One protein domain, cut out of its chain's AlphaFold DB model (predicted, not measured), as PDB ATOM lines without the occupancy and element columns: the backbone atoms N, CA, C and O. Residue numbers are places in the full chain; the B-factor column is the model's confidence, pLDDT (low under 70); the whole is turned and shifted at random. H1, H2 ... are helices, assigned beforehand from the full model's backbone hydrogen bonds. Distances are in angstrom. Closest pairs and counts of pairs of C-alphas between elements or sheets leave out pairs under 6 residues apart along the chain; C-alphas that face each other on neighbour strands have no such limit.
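Overview. This is residues 255 to 369 of the 371 residues of an uncharacterized protein of Planctomycetes bacterium (UniProt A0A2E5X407). A stack of helices in three levels: H1, H2 and H3 lie at one end, H4 and H5 form the middle, and H6 with H7 makes the other end. H4 is the core, with H1 and H3 packing on it side by side, while H6 packs on one part of H5 and H7 crosses H6. The printed part has 115 residues with seven named helices, H1 to H7 in order along the chain, and no named strand; the class is all helix. It is compact, with a radius of gyration of the C-alphas of 13.0 A and spans of 34 by 33 by 21 A.

Along the chain. H1 is residues 260 to 267, 10.4 A long, beginning with C-alpha 260 at (2.015, 71.970, 6.151). H2 is residues 270 to 273, 5.8 A, and H3 is residues 276 to 286, 15.2 A. H4 is residues 292 to 305, 20.0 A, with C-alpha 305 at (15.350, 83.556, -5.355). H5, the longest, is residues 313 to 329, 24.6 A. H6 is residues 335 to 349, 21.4 A, and H7 is residues 356 to 363, 11.0 A, ending with C-alpha 363 at (1.752, 85.779, -12.349).

Arrangement. H4 is the hub, touching H1, H2, H3 and H5. H1 touches it at a shallow tilt of 4 degrees, the same way, the closest C-alphas being those of Phe 264 and Val 294, 5.1 A apart. H2 touches H4 at residues 301 to 305 alone, closest at Trp 271 and Ala 305, whose C-alphas are 4.5 A apart. H3, H4 and H5 form an up and down bundle, each helix running against the one before. H3 and H4 are a hairpin at a shallow tilt of 23 degrees, with the C-alphas of Leu 286 and Leu 298 closest at 5.7 A. H4 and H5 are a hairpin at 35.4 degrees, only just steep, with the C-alphas of Ala 299 and Met 323 closest at 4.8 A. H5 touches H6 with residues 324 to 328 alone, the C-alphas of Leu 327 and Ser 345 being closest at 5.8 A. H6 and H7 touch at a steep tilt of 48 degrees, opposite ways, with the C-alphas of Ala 340 and Ala 361 closest at 4.4 A. H4 and H6 are near each other, while H1 and H6, for instance, are apart. Every O i to N i+4 pair is within hydrogen-bond range in H1, H3, H4, H5 and H7, and 10 of 11 are in H6; H2 is too short for such a pair.

Size, cuts and confidence. The C-alphas of Thr 258 and Trp 352, the two farthest apart, are 38.5 A apart. The printed part has no cut and no long link. The mean pLDDT of the printed part is 90.7, and residues 350 to 356 are under 70.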
ATOM      1  N   LEU A 255       9.848  76.308   8.353       97.06
ATOM      2  CA  LEU A 255       9.882  75.375   7.214       97.06
ATOM      3  C   LEU A 255       9.967  73.893   7.633       97.06
ATOM      4  O   LEU A 255       9.832  73.004   6.800       97.06
ATOM      5  N   LYS A 256      10.200  73.602   8.917       96.25
ATOM      6  CA  LYS A 256      10.203  72.251   9.502       96.25
ATOM      7  C   LYS A 256       8.982  71.992  10.394       96.25
ATOM      8  O   LYS A 256       8.938  70.960  11.062       96.25
ATOM      9  N   ALA A 257       8.018  72.916  10.446       96.25
ATOM     10  CA  ALA A 257       6.810  72.766  11.252       96.25
ATOM     11  C   ALA A 257       6.033  71.507  10.845       96.25
ATOM     12  O   ALA A 257       6.052  71.104   9.685       96.25
ATOM     13  N   THR A 258       5.325  70.889  11.789       96.12
ATOM     14  CA  THR A 258       4.500  69.703  11.507       96.12
ATOM     15  C   THR A 258       3.309  70.037  10.613       96.12
ATOM     16  O   THR A 258       2.980  69.257   9.720       96.12
ATOM     17  N   ASP A 259       2.700  71.208  10.811       96.50
ATOM     18  CA  ASP A 259       1.593  71.695   9.988       96.50
ATOM     19  C   ASP A 259       2.101  72.157   8.606       96.50
ATOM     20  O   ASP A 259       2.918  73.083   8.539       96.50
ATOM     21  N   PRO A 260       1.644  71.543   7.498       97.38
ATOM     22  CA  PRO A 260       2.015  71.970   6.151       97.38
ATOM     23  C   PRO A 260       1.566  73.396   5.812       97.38
ATOM     24  O   PRO A 260       2.271  74.064   5.060       97.38
ATOM     25  N   GLY A 261       0.474  73.896   6.395       96.94
ATOM     26  CA  GLY A 261       0.026  75.275   6.183       96.94
ATOM     27  C   GLY A 261       1.022  76.294   6.734       96.94
ATOM     28  O   GLY A 261       1.312  77.290   6.081       96.94
ATOM     29  N   VAL A 262       1.633  76.000   7.887       96.38
ATOM     30  CA  VAL A 262       2.702  76.836   8.461       96.38
ATOM     31  C   VAL A 262       3.952  76.808   7.588       96.38
ATOM     32  O   VAL A 262       4.578  77.846   7.393       96.38
ATOM     33  N   ARG A 263       4.318  75.639   7.043       97.75
ATOM     34  CA  ARG A 263       5.449  75.535   6.109       97.75
ATOM     35  C   ARG A 263       5.182  76.290   4.806       97.75
ATOM     36  O   ARG A 263       6.103  76.899   4.276       97.75
ATOM     37  N   PHE A 264       3.945  76.247   4.306       97.38
ATOM     38  CA  PHE A 264       3.521  76.991   3.121       97.38
ATOM     39  C   PHE A 264       3.623  78.499   3.351       97.38
ATOM     40  O   PHE A 264       4.284  79.173   2.568       97.38
ATOM     41  N   ALA A 265       3.014  79.006   4.430       95.62
ATOM     42  CA  ALA A 265       3.069  80.421   4.796       95.62
ATOM     43  C   ALA A 265       4.526  80.888   4.940       95.62
ATOM     44  O   ALA A 265       4.950  81.771   4.205       95.62
ATOM     45  N   ALA A 266       5.339  80.156   5.711       95.88
ATOM     46  CA  ALA A 266       6.746  80.499   5.908       95.88
ATOM     47  C   ALA A 266       7.579  80.470   4.613       95.88
ATOM     48  O   ALA A 266       8.611  81.124   4.535       95.88
ATOM     49  N   ALA A 267       7.193  79.693   3.598       96.31
ATOM     50  CA  ALA A 267       7.903  79.664   2.319       96.31
ATOM     51  C   ALA A 267       7.470  80.793   1.369       96.31
ATOM     52  O   ALA A 267       8.292  81.258   0.574       96.31
ATOM     53  N   ARG A 268       6.196  81.198   1.414       95.06
ATOM     54  CA  ARG A 268       5.590  82.184   0.512       95.06
ATOM     55  C   ARG A 268       6.262  83.546   0.701       95.06
ATOM     56  O   ARG A 268       6.272  84.074   1.794       95.06
ATOM     57  N   GLY A 269       6.828  84.114  -0.364       92.12
ATOM     58  CA  GLY A 269       7.464  85.438  -0.320       92.12
ATOM     59  C   GLY A 269       8.930  85.429   0.130       92.12
ATOM     60  O   GLY A 269       9.649  86.387  -0.150       92.12
ATOM     61  N   ALA A 270       9.426  84.319   0.694       94.81
ATOM     62  CA  ALA A 270      10.772  84.214   1.272       94.81
ATOM     63  C   ALA A 270      11.914  84.503   0.280       94.81
ATOM     64  O   ALA A 270      13.037  84.802   0.682       94.81
ATOM     65  N   TRP A 271      11.644  84.444  -1.026       93.75
ATOM     66  CA  TRP A 271      12.592  84.833  -2.072       93.75
ATOM     67  C   TRP A 271      13.060  86.292  -1.953       93.75
ATOM     68  O   TRP A 271      14.187  86.586  -2.347       93.75
ATOM     69  N   LYS A 272      12.228  87.179  -1.387       92.50
ATOM     70  CA  LYS A 272      12.530  88.605  -1.181       92.50
ATOM     71  C   LYS A 272      13.710  88.841  -0.244       92.50
ATOM     72  O   LYS A 272      14.340  89.885  -0.330       92.50
ATOM     73  N   LEU A 273      14.019  87.878   0.628       92.50
ATOM     74  CA  LEU A 273      15.132  87.990   1.569       92.50
ATOM     75  C   LEU A 273      16.488  88.151   0.877       92.50
ATOM     76  O   LEU A 273      17.408  88.689   1.484       92.50
ATOM     77  N   GLY A 274      16.634  87.658  -0.360       91.00
ATOM     78  CA  GLY A 274      17.843  87.870  -1.160       91.00
ATOM     79  C   GLY A 274      19.144  87.359  -0.520       91.00
ATOM     80  O   GLY A 274      20.216  87.830  -0.885       91.00
ATOM     81  N   SER A 275      19.074  86.416   0.428       91.06
ATOM     82  CA  SER A 275      20.240  85.882   1.144       91.06
ATOM     83  C   SER A 275      20.561  84.437   0.756       91.06
ATOM     84  O   SER A 275      19.675  83.638   0.427       91.06
ATOM     85  N   GLU A 276      21.850  84.078   0.805       92.81
ATOM     86  CA  GLU A 276      22.303  82.703   0.556       92.81
ATOM     87  C   GLU A 276      21.746  81.725   1.598       92.81
ATOM     88  O   GLU A 276      21.398  80.591   1.268       92.81
ATOM     89  N   GLU A 277      21.605  82.170   2.845       92.25
ATOM     90  CA  GLU A 277      21.077  81.374   3.947       92.25
ATOM     91  C   GLU A 277      19.602  81.022   3.720       92.25
ATOM     92  O   GLU A 277      19.216  79.855   3.835       92.25
ATOM     93  N   ALA A 278      18.771  82.000   3.335       93.25
ATOM     94  CA  ALA A 278      17.368  81.750   3.002       93.25
ATOM     95  C   ALA A 278      17.248  80.807   1.795       93.25
ATOM     96  O   ALA A 278      16.441  79.874   1.808       93.25
ATOM     97  N   TYR A 279      18.101  80.996   0.783       95.44
ATOM     98  CA  TYR A 279      18.178  80.109  -0.375       95.44
ATOM     99  C   TYR A 279      18.475  78.655   0.028       95.44
ATOM    100  O   TYR A 279      17.811  77.722  -0.438       95.44
ATOM    101  N   ASP A 280      19.441  78.447   0.923       95.06
ATOM    102  CA  ASP A 280      19.838  77.120   1.400       95.06
ATOM    103  C   ASP A 280      18.767  76.453   2.260       95.06
ATOM    104  O   ASP A 280      18.556  75.235   2.156       95.06
ATOM    105  N   LEU A 281      18.060  77.234   3.080       95.94
ATOM    106  CA  LEU A 281      16.930  76.757   3.873       95.94
ATOM    107  C   LEU A 281      15.766  76.324   2.972       95.94
ATOM    108  O   LEU A 281      15.250  75.218   3.154       95.94
ATOM    109  N   LEU A 282      15.421  77.119   1.951       97.25
ATOM    110  CA  LEU A 282      14.397  76.775   0.957       97.25
ATOM    111  C   LEU A 282      14.765  75.512   0.170       97.25
ATOM    112  O   LEU A 282      13.943  74.603   0.041       97.25
ATOM    113  N   LEU A 283      16.006  75.407  -0.321       97.62
ATOM    114  CA  LEU A 283      16.481  74.215  -1.031       97.62
ATOM    115  C   LEU A 283      16.443  72.974  -0.130       97.62
ATOM    116  O   LEU A 283      15.950  71.920  -0.536       97.62
ATOM    117  N   SER A 284      16.929  73.095   1.104       97.69
ATOM    118  CA  SER A 284      16.944  71.990   2.065       97.69
ATOM    119  C   SER A 284      15.538  71.537   2.462       97.69
ATOM    120  O   SER A 284      15.330  70.344   2.695       97.69
ATOM    121  N   ALA A 285      14.581  72.466   2.555       98.19
ATOM    122  CA  ALA A 285      13.175  72.158   2.790       98.19
ATOM    123  C   ALA A 285      12.554  71.458   1.571       98.19
ATOM    124  O   ALA A 285      11.940  70.403   1.721       98.19
ATOM    125  N   LEU A 286      12.794  71.971   0.359       98.50
ATOM    126  CA  LEU A 286      12.259  71.420  -0.891       98.50
ATOM    127  C   LEU A 286      12.638  69.948  -1.111       98.50
ATOM    128  O   LEU A 286      11.838  69.164  -1.619       98.50
ATOM    129  N   GLU A 287      13.858  69.566  -0.741       97.44
ATOM    130  CA  GLU A 287      14.349  68.192  -0.895       97.44
ATOM    131  C   GLU A 287      13.726  67.192   0.084       97.44
ATOM    132  O   GLU A 287      13.756  65.988  -0.173       97.44
ATOM    133  N   LYS A 288      13.180  67.677   1.201       97.31
ATOM    134  CA  LYS A 288      12.570  66.852   2.253       97.31
ATOM    135  C   LYS A 288      11.047  66.908   2.235       97.31
ATOM    136  O   LYS A 288      10.414  66.048   2.841       97.31
ATOM    137  N   GLU A 289      10.468  67.909   1.579       98.25
ATOM    138  CA  GLU A 289       9.028  68.128   1.572       98.25
ATOM    139  C   GLU A 289       8.289  67.021   0.815       98.25
ATOM    140  O   GLU A 289       8.608  66.678  -0.329       98.25
ATOM    141  N   THR A 290       7.252  66.496   1.457       96.00
ATOM    142  CA  THR A 290       6.402  65.434   0.916       96.00
ATOM    143  C   THR A 290       5.018  65.938   0.531       96.00
ATOM    144  O   THR A 290       4.375  65.327  -0.319       96.00
ATOM    145  N   HIS A 291       4.552  67.035   1.130       97.25
ATOM    146  CA  HIS A 291       3.265  67.636   0.812       97.25
ATOM    147  C   HIS A 291       3.323  68.303  -0.574       97.25
ATOM    148  O   HIS A 291       4.106  69.241  -0.752       97.25
ATOM    149  N   PRO A 292       2.507  67.878  -1.560       95.12
ATOM    150  CA  PRO A 292       2.634  68.334  -2.948       95.12
ATOM    151  C   PRO A 292       2.548  69.855  -3.113       95.12
ATOM    152  O   PRO A 292       3.370  70.453  -3.805       95.12
ATOM    153  N   GLU A 293       1.590  70.486  -2.433       95.38
ATOM    154  CA  GLU A 293       1.359  71.929  -2.526       95.38
ATOM    155  C   GLU A 293       2.488  72.764  -1.897       95.38
ATOM    156  O   GLU A 293       2.982  73.705  -2.516       95.38
ATOM    157  N   VAL A 294       2.976  72.374  -0.713       97.75
ATOM    158  CA  VAL A 294       4.123  73.028  -0.056       97.75
ATOM    159  C   VAL A 294       5.382  72.852  -0.900       97.75
ATOM    160  O   VAL A 294       6.155  73.789  -1.085       97.75
ATOM    161  N   ARG A 295       5.568  71.665  -1.490       98.12
ATOM    162  CA  ARG A 295       6.698  71.379  -2.376       98.12
ATOM    163  C   ARG A 295       6.683  72.272  -3.618       98.12
ATOM    164  O   ARG A 295       7.742  72.725  -4.051       98.12
ATOM    165  N   LEU A 296       5.504  72.539  -4.184       97.44
ATOM    166  CA  LEU A 296       5.347  73.485  -5.287       97.44
ATOM    167  C   LEU A 296       5.659  74.924  -4.844       97.44
ATOM    168  O   LEU A 296       6.431  75.598  -5.525       97.44
ATOM    169  N   CYS A 297       5.143  75.363  -3.691       97.38
ATOM    170  CA  CYS A 297       5.446  76.675  -3.111       97.38
ATOM    171  C   CYS A 297       6.957  76.892  -2.939       97.38
ATOM    172  O   CYS A 297       7.514  77.859  -3.458       97.38
ATOM    173  N   LEU A 298       7.647  75.944  -2.300       98.31
ATOM    174  CA  LEU A 298       9.099  75.975  -2.110       98.31
ATOM    175  C   LEU A 298       9.853  76.048  -3.443       98.31
ATOM    176  O   LEU A 298      10.803  76.814  -3.575       98.31
ATOM    177  N   ALA A 299       9.426  75.281  -4.450       97.50
ATOM    178  CA  ALA A 299      10.056  75.300  -5.766       97.50
ATOM    179  C   ALA A 299       9.890  76.646  -6.484       97.50
ATOM    180  O   ALA A 299      10.824  77.091  -7.150       97.50
ATOM    181  N   ILE A 300       8.729  77.294  -6.356       96.44
ATOM    182  CA  ILE A 300       8.471  78.609  -6.955       96.44
ATOM    183  C   ILE A 300       9.280  79.693  -6.233       96.44
ATOM    184  O   ILE A 300       9.955  80.472  -6.900       96.44
ATOM    185  N   ASN A 301       9.296  79.715  -4.897       96.62
ATOM    186  CA  ASN A 301      10.091  80.695  -4.146       96.62
ATOM    187  C   ASN A 301      11.593  80.512  -4.390       96.62
ATOM    188  O   ASN A 301      12.302  81.489  -4.614       96.62
ATOM    189  N   LEU A 302      12.081  79.269  -4.468       95.50
ATOM    190  CA  LEU A 302      13.471  79.009  -4.833       95.50
ATOM    191  C   LEU A 302      13.784  79.466  -6.267       95.50
ATOM    192  O   LEU A 302      14.871  79.988  -6.514       95.50
ATOM    193  N   LEU A 303      12.840  79.312  -7.205       92.81
ATOM    194  CA  LEU A 303      12.978  79.812  -8.575       92.81
ATOM    195  C   LEU A 303      13.096  81.339  -8.591       92.81
ATOM    196  O   LEU A 303      14.007  81.852  -9.241       92.81
ATOM    197  N   CYS A 304      12.231  82.052  -7.868       91.88
ATOM    198  CA  CYS A 304      12.311  83.508  -7.728       91.88
ATOM    199  C   CYS A 304      13.654  83.929  -7.109       91.88
ATOM    200  O   CYS A 304      14.352  84.762  -7.681       91.88
ATOM    201  N   ALA A 305      14.095  83.253  -6.045       92.25
ATOM    202  CA  ALA A 305      15.350  83.556  -5.355       92.25
ATOM    203  C   ALA A 305      16.600  83.379  -6.241       92.25
ATOM    204  O   ALA A 305      17.606  84.048  -6.026       92.25
ATOM    205  N   THR A 306      16.559  82.532  -7.285       86.94
ATOM    206  CA  THR A 306      17.683  82.439  -8.248       86.94
ATOM    207  C   THR A 306      17.936  83.726  -9.040       86.94
ATOM    208  O   THR A 306      18.986  83.834  -9.678       86.94
ATOM    209  N   GLY A 307      16.975  84.656  -9.073       82.56
ATOM    210  CA  GLY A 307      17.149  85.994  -9.638       82.56
ATOM    211  C   GLY A 307      17.847  86.973  -8.693       82.56
ATOM    212  O   GLY A 307      18.496  87.888  -9.185       82.56
ATOM    213  N   GLU A 308      17.752  86.735  -7.384       85.25
ATOM    214  CA  GLU A 308      18.188  87.663  -6.334       85.25
ATOM    215  C   GLU A 308      19.575  87.326  -5.769       85.25
ATOM    216  O   GLU A 308      20.274  88.205  -5.278       85.25
ATOM    217  N   VAL A 309      19.997  86.058  -5.849       88.94
ATOM    218  CA  VAL A 309      21.234  85.573  -5.214       88.94
ATOM    219  C   VAL A 309      22.213  85.007  -6.241       88.94
ATOM    220  O   VAL A 309      21.852  84.211  -7.120       88.94
ATOM    221  N   GLU A 310      23.495  85.355  -6.108       88.00
ATOM    222  CA  GLU A 310      24.563  84.718  -6.876       88.00
ATOM    223  C   GLU A 310      24.875  83.323  -6.329       88.00
ATOM    224  O   GLU A 310      25.571  83.145  -5.340       88.00
ATOM    225  N   VAL A 311      24.365  82.296  -7.007       87.12
ATOM    226  CA  VAL A 311      24.530  80.907  -6.558       87.12
ATOM    227  C   VAL A 311      25.638  80.190  -7.328       87.12
ATOM    228  O   VAL A 311      25.612  80.154  -8.570       87.12
ATOM    229  N   GLU A 312      26.554  79.545  -6.597       92.06
ATOM    230  CA  GLU A 312      27.609  78.684  -7.142       92.06
ATOM    231  C   GLU A 312      27.039  77.597  -8.073       92.06
ATOM    232  O   GLU A 312      25.931  77.086  -7.890       92.06
ATOM    233  N   ARG A 313      27.806  77.208  -9.096       89.88
ATOM    234  CA  ARG A 313      27.372  76.279 -10.145       89.88
ATOM    235  C   ARG A 313      26.806  74.964  -9.604       89.88
ATOM    236  O   ARG A 313      25.770  74.525 -10.100       89.88
ATOM    237  N   GLU A 314      27.464  74.323  -8.641       91.62
ATOM    238  CA  GLU A 314      27.015  73.028  -8.106       91.62
ATOM    239  C   GLU A 314      25.682  73.156  -7.367       91.62
ATOM    240  O   GLU A 314      24.729  72.424  -7.656       91.62
ATOM    241  N   ARG A 315      25.580  74.161  -6.492       91.75
ATOM    242  CA  ARG A 315      24.355  74.491  -5.759       91.75
ATOM    243  C   ARG A 315      23.209  74.826  -6.715       91.75
ATOM    244  O   ARG A 315      22.103  74.314  -6.558       91.75
ATOM    245  N   ARG A 316      23.498  75.580  -7.776       90.56
ATOM    246  CA  ARG A 316      22.547  75.911  -8.845       90.56
ATOM    247  C   ARG A 316      22.058  74.663  -9.583       90.56
ATOM    248  O   ARG A 316      20.879  74.552  -9.895       90.56
ATOM    249  N   ILE A 317      22.936  73.706  -9.885       91.81
ATOM    250  CA  ILE A 317      22.543  72.440 -10.530       91.81
ATOM    251  C   ILE A 317      21.618  71.630  -9.611       91.81
ATOM    252  O   ILE A 317      20.602  71.103 -10.077       91.81
ATOM    253  N   ARG A 318      21.951  71.547  -8.318       94.81
ATOM    254  CA  ARG A 318      21.150  70.853  -7.302       94.81
ATOM    255  C   ARG A 318      19.754  71.464  -7.175       94.81
ATOM    256  O   ARG A 318      18.770  70.736  -7.311       94.81
ATOM    257  N   SER A 319      19.654  72.785  -7.024       94.75
ATOM    258  CA  SER A 319      18.362  73.475  -6.943       94.75
ATOM    259  C   SER A 319      17.540  73.324  -8.219       94.75
ATOM    260  O   SER A 319      16.353  73.007  -8.149       94.75
ATOM    261  N   TRP A 320      18.164  73.425  -9.399       92.75
ATOM    262  CA  TRP A 320      17.481  73.174 -10.670       92.75
ATOM    263  C   TRP A 320      16.871  71.782 -10.755       92.75
ATOM    264  O   TRP A 320      15.766  71.622 -11.282       92.75
ATOM    265  N   ARG A 321      17.581  70.762 -10.268       93.94
ATOM    266  CA  ARG A 321      17.065  69.395 -10.235       93.94
ATOM    267  C   ARG A 321      15.859  69.289  -9.303       93.94
ATOM    268  O   ARG A 321      14.819  68.808  -9.752       93.94
ATOM    269  N   ALA A 322      15.978  69.784  -8.072       96.19
ATOM    270  CA  ALA A 322      14.908  69.739  -7.079       96.19
ATOM    271  C   ALA A 322      13.637  70.463  -7.566       96.19
ATOM    272  O   ALA A 322      12.551  69.880  -7.564       96.19
ATOM    273  N   MET A 323      13.776  71.684  -8.101       95.69
ATOM    274  CA  MET A 323      12.656  72.457  -8.658       95.69
ATOM    275  C   MET A 323      11.981  71.736  -9.831       95.69
ATOM    276  O   MET A 323      10.757  71.692  -9.925       95.69
ATOM    277  N   ARG A 324      12.764  71.130 -10.734       93.94
ATOM    278  CA  ARG A 324      12.214  70.376 -11.872       93.94
ATOM    279  C   ARG A 324      11.458  69.129 -11.441       93.94
ATOM    280  O   ARG A 324      10.494  68.767 -12.109       93.94
ATOM    281  N   GLU A 325      11.926  68.440 -10.408       94.38
ATOM    282  CA  GLU A 325      11.232  67.279  -9.852       94.38
ATOM    283  C   GLU A 325       9.908  67.705  -9.204       94.38
ATOM    284  O   GLU A 325       8.877  67.109  -9.511       94.38
ATOM    285  N   ALA A 326       9.905  68.792  -8.427       96.75
ATOM    286  CA  ALA A 326       8.695  69.353  -7.825       96.75
ATOM    287  C   ALA A 326       7.658  69.793  -8.874       96.75
ATOM    288  O   ALA A 326       6.526  69.323  -8.852       96.75
ATOM    289  N   LEU A 327       8.056  70.594  -9.868       95.00
ATOM    290  CA  LEU A 327       7.161  71.064 -10.938       95.00
ATOM    291  C   LEU A 327       6.617  69.939 -11.830       95.00
ATOM    292  O   LEU A 327       5.640  70.140 -12.542       95.00
ATOM    293  N   ARG A 328       7.275  68.776 -11.879       92.19
ATOM    294  CA  ARG A 328       6.785  67.608 -12.633       92.19
ATOM    295  C   ARG A 328       5.782  66.777 -11.848       92.19
ATOM    296  O   ARG A 328       4.961  66.127 -12.478       92.19
ATOM    297  N   ALA A 329       5.925  66.746 -10.528       93.56
ATOM    298  CA  ALA A 329       5.054  66.002  -9.627       93.56
ATOM    299  C   ALA A 329       3.849  66.829  -9.151       93.56
ATOM    300  O   ALA A 329       2.952  66.282  -8.524       93.56
ATOM    301  N   ALA A 330       3.852  68.139  -9.400       94.56
ATOM    302  CA  ALA A 330       2.771  69.029  -9.022       94.56
ATOM    303  C   ALA A 330       1.506  68.767  -9.851       94.56
ATOM    304  O   ALA A 330       1.547  68.764 -11.083       94.56
ATOM    305  N   GLU A 331       0.380  68.637  -9.154       92.69
ATOM    306  CA  GLU A 331      -0.954  68.455  -9.728       92.69
ATOM    307  C   GLU A 331      -1.928  69.475  -9.105       92.69
ATOM    308  O   GLU A 331      -2.761  69.100  -8.281       92.69
ATOM    309  N   PRO A 332      -1.807  70.783  -9.428       92.31
ATOM    310  CA  PRO A 332      -2.750  71.783  -8.933       92.31
ATOM    311  C   PRO A 332      -4.176  71.460  -9.384       92.31
ATOM    312  O   PRO A 332      -4.396  71.042 -10.524       92.31
ATOM    313  N   THR A 333      -5.147  71.681  -8.503       90.38
ATOM    314  CA  THR A 333      -6.569  71.483  -8.812       90.38
ATOM    315  C   THR A 333      -7.121  72.584  -9.708       90.38
ATOM    316  O   THR A 333      -8.024  72.334 -10.505       90.38
ATOM    317  N   ASP A 334      -6.581  73.798  -9.586       90.81
ATOM    318  CA  ASP A 334      -6.947  74.911 -10.449       90.81
ATOM    319  C   ASP A 334      -6.345  74.716 -11.859       90.81
ATOM    320  O   ASP A 334      -5.132  74.514 -12.002       90.81
ATOM    321  N   PRO A 335      -7.162  74.758 -12.927       93.44
ATOM    322  CA  PRO A 335      -6.690  74.498 -14.284       93.44
ATOM    323  C   PRO A 335      -5.743  75.582 -14.818       93.44
ATOM    324  O   PRO A 335      -4.905  75.282 -15.675       93.44
ATOM    325  N   VAL A 336      -5.856  76.826 -14.340       93.38
ATOM    326  CA  VAL A 336      -4.953  77.928 -14.695       93.38
ATOM    327  C   VAL A 336      -3.596  77.706 -14.034       93.38
ATOM    328  O   VAL A 336      -2.580  77.729 -14.733       93.38
ATOM    329  N   GLU A 337      -3.566  77.385 -12.737       95.00
ATOM    330  CA  GLU A 337      -2.336  77.019 -12.024       95.00
ATOM    331  C   GLU A 337      -1.673  75.785 -12.664       95.00
ATOM    332  O   GLU A 337      -0.469  75.787 -12.926       95.00
ATOM    333  N   ALA A 338      -2.441  74.744 -13.003       94.75
ATOM    334  CA  ALA A 338      -1.918  73.541 -13.654       94.75
ATOM    335  C   ALA A 338      -1.286  73.847 -15.028       94.75
ATOM    336  O   ALA A 338      -0.196  73.355 -15.357       94.75
ATOM    337  N   ALA A 339      -1.930  74.700 -15.833       94.50
ATOM    338  CA  ALA A 339      -1.381  75.155 -17.108       94.50
ATOM    339  C   ALA A 339      -0.089  75.970 -16.917       94.50
ATOM    340  O   ALA A 339       0.884  75.760 -17.660       94.50
ATOM    341  N   ALA A 340      -0.055  76.842 -15.906       95.06
ATOM    342  CA  ALA A 340       1.094  77.662 -15.545       95.06
ATOM    343  C   ALA A 340       2.287  76.813 -15.071       95.06
ATOM    344  O   ALA A 340       3.399  76.972 -15.584       95.06
ATOM    345  N   VAL A 341       2.065  75.822 -14.202       95.31
ATOM    346  CA  VAL A 341       3.084  74.836 -13.796       95.31
ATOM    347  C   VAL A 341       3.639  74.100 -15.015       95.31
ATOM    348  O   VAL A 341       4.858  73.965 -15.173       95.31
ATOM    349  N   GLY A 342       2.768  73.671 -15.933       92.56
ATOM    350  CA  GLY A 342       3.180  73.047 -17.188       92.56
ATOM    351  C   GLY A 342       4.055  73.965 -18.051       92.56
ATOM    352  O   GLY A 342       5.049  73.511 -18.630       92.56
ATOM    353  N   ALA A 343       3.715  75.255 -18.133       91.56
ATOM    354  CA  ALA A 343       4.498  76.261 -18.848       91.56
ATOM    355  C   ALA A 343       5.876  76.485 -18.205       91.56
ATOM    356  O   ALA A 343       6.889  76.397 -18.910       91.56
ATOM    357  N   LEU A 344       5.940  76.648 -16.879       90.81
ATOM    358  CA  LEU A 344       7.200  76.751 -16.134       90.81
ATOM    359  C   LEU A 344       8.067  75.504 -16.324       90.81
ATOM    360  O   LEU A 344       9.229  75.611 -16.714       90.81
ATOM    361  N   SER A 345       7.499  74.308 -16.163       89.94
ATOM    362  CA  SER A 345       8.213  73.037 -16.342       89.94
ATOM    363  C   SER A 345       8.823  72.896 -17.745       89.94
ATOM    364  O   SER A 345       9.921  72.351 -17.899       89.94
ATOM    365  N   ARG A 346       8.152  73.405 -18.791       87.25
ATOM    366  CA  ARG A 346       8.700  73.454 -20.160       87.25
ATOM    367  C   ARG A 346       9.812  74.493 -20.301       87.25
ATOM    368  O   ARG A 346      10.820  74.182 -20.939       87.25
ATOM    369  N   SER A 347       9.642  75.675 -19.709       84.56
ATOM    370  CA  SER A 347      10.649  76.743 -19.704       84.56
ATOM    371  C   SER A 347      11.961  76.258 -19.082       84.56
ATOM    372  O   SER A 347      13.009  76.304 -19.724       84.56
ATOM    373  N   LEU A 348      11.895  75.609 -17.914       78.56
ATOM    374  CA  LEU A 348      13.081  75.101 -17.211       78.56
ATOM    375  C   LEU A 348      13.832  73.979 -17.943       78.56
ATOM    376  O   LEU A 348      15.004  73.725 -17.665       78.56
ATOM    377  N   ARG A 349      13.188  73.282 -18.889       74.62
ATOM    378  CA  ARG A 349      13.865  72.294 -19.751       74.62
ATOM    379  C   ARG A 349      14.684  72.957 -20.853       74.62
ATOM    380  O   ARG A 349      15.656  72.370 -21.321       74.62
ATOM    381  N   ARG A 350      14.280  74.146 -21.299       67.44
ATOM    382  CA  ARG A 350      14.916  74.892 -22.386       67.44
ATOM    383  C   ARG A 350      15.793  75.972 -21.765       67.44
ATOM    384  O   ARG A 350      15.417  77.135 -21.750       67.44
ATOM    385  N   TRP A 351      16.973  75.560 -21.301       56.28
ATOM    386  CA  TRP A 351      18.002  76.330 -20.569       56.28
ATOM    387  C   TRP A 351      18.378  77.724 -21.150       56.28
ATOM    388  O   TRP A 351      19.152  78.444 -20.537       56.28
ATOM    389  N   TRP A 352      17.834  78.116 -22.311       43.41
ATOM    390  CA  TRP A 352      18.255  79.247 -23.143       43.41
ATOM    391  C   TRP A 352      17.134  80.188 -23.632       43.41
ATOM    392  O   TRP A 352      17.423  81.101 -24.401       43.41
ATOM    393  N   ARG A 353      15.861  80.014 -23.246       49.78
ATOM    394  CA  ARG A 353      14.789  80.958 -23.640       49.78
ATOM    395  C   ARG A 353      13.964  81.416 -22.437       49.78
ATOM    396  O   ARG A 353      12.861  80.926 -22.224       49.78
ATOM    397  N   ARG A 354      14.485  82.397 -21.688       52.78
ATOM    398  CA  ARG A 354      13.636  83.278 -20.869       52.78
ATOM    399  C   ARG A 354      12.768  84.083 -21.841       52.78
ATOM    400  O   ARG A 354      13.284  84.912 -22.582       52.78
ATOM    401  N   GLY A 355      11.483  83.760 -21.907       56.66
ATOM    402  CA  GLY A 355      10.492  84.468 -22.718       56.66
ATOM    403  C   GLY A 355       9.336  84.961 -21.854       56.66
ATOM    404  O   GLY A 355       9.227  84.584 -20.685       56.66
ATOM    405  N   THR A 356       8.462  85.768 -22.452       60.22
ATOM    406  CA  THR A 356       7.201  86.275 -21.875       60.22
ATOM    407  C   THR A 356       6.390  85.197 -21.145       60.22
ATOM    408  O   THR A 356       5.859  85.460 -20.071       60.22
ATOM    409  N   ASP A 357       6.409  83.958 -21.644       73.19
ATOM    410  CA  ASP A 357       5.671  82.815 -21.094       73.19
ATOM    411  C   ASP A 357       6.027  82.469 -19.634       73.19
ATOM    412  O   ASP A 357       5.196  81.924 -18.916       73.19
ATOM    413  N   THR A 358       7.254  82.762 -19.171       80.94
ATOM    414  CA  THR A 358       7.664  82.455 -17.782       80.94
ATOM    415  C   THR A 358       7.090  83.454 -16.786       80.94
ATOM    416  O   THR A 358       6.654  83.051 -15.713       80.94
ATOM    417  N   ARG A 359       7.052  84.742 -17.149       83.75
ATOM    418  CA  ARG A 359       6.487  85.789 -16.293       83.75
ATOM    419  C   ARG A 359       4.983  85.601 -16.140       83.75
ATOM    420  O   ARG A 359       4.506  85.520 -15.022       83.75
ATOM    421  N   THR A 360       4.275  85.395 -17.251       88.38
ATOM    422  CA  THR A 360       2.836  85.102 -17.226       88.38
ATOM    423  C   THR A 360       2.513  83.865 -16.389       88.38
ATOM    424  O   THR A 360       1.550  83.879 -15.630       88.38
ATOM    425  N   ALA A 361       3.325  82.806 -16.484       91.38
ATOM    426  CA  ALA A 361       3.123  81.618 -15.663       91.38
ATOM    427  C   ALA A 361       3.385  81.878 -14.167       91.38
ATOM    428  O   ALA A 361       2.670  81.337 -13.333       91.38
ATOM    429  N   LEU A 362       4.369  82.713 -13.813       90.62
ATOM    430  CA  LEU A 362       4.570  83.138 -12.423       90.62
ATOM    431  C   LEU A 362       3.405  83.998 -11.920       90.62
ATOM    432  O   LEU A 362       2.929  83.760 -10.815       90.62
ATOM    433  N   ASP A 363       2.896  84.933 -12.722       89.62
ATOM    434  CA  ASP A 363       1.752  85.779 -12.349       89.62
ATOM    435  C   ASP A 363       0.499  84.928 -12.056       89.62
ATOM    436  O   ASP A 363      -0.194  85.139 -11.058       89.62
ATOM    437  N   GLN A 364       0.261  83.896 -12.875       93.06
ATOM    438  CA  GLN A 364      -0.804  82.899 -12.680       93.06
ATOM    439  C   GLN A 364      -0.591  81.986 -11.463       93.06
ATOM    440  O   GLN A 364      -1.522  81.311 -11.044       93.06
ATOM    441  N   LEU A 365       0.614  81.964 -10.895       94.19
ATOM    442  CA  LEU A 365       0.974  81.222  -9.684       94.19
ATOM    443  C   LEU A 365       1.245  82.162  -8.503       94.19
ATOM    444  O   LEU A 365       1.923  81.779  -7.550       94.19
ATOM    445  N   SER A 366       0.735  83.396  -8.556       91.06
ATOM    446  CA  SER A 366       0.957  84.427  -7.533       91.06
ATOM    447  C   SER A 366       0.664  83.949  -6.111       91.06
ATOM    448  O   SER A 366       1.446  84.255  -5.218       91.06
ATOM    449  N   ARG A 367      -0.350  83.098  -5.909       90.88
ATOM    450  CA  ARG A 367      -0.677  82.482  -4.608       90.88
ATOM    451  C   ARG A 367       0.510  81.806  -3.905       90.88
ATOM    452  O   ARG A 367       0.531  81.717  -2.682       90.88
ATOM    453  N   TYR A 368       1.496  81.322  -4.659       93.88
ATOM    454  CA  TYR A 368       2.644  80.603  -4.110       93.88
ATOM    455  C   TYR A 368       3.823  81.503  -3.720       93.88
ATOM    456  O   TYR A 368       4.693  81.029  -2.996       93.88
ATOM    457  N   TRP A 369       3.915  82.744  -4.209       90.62
ATOM    458  CA  TRP A 369       5.139  83.559  -4.068       90.62
ATOM    459  C   TRP A 369       4.921  85.052  -3.847       90.62
ATOM    460  O   TRP A 369       5.834  85.734  -3.380       90.62
TER     461      TRP A 369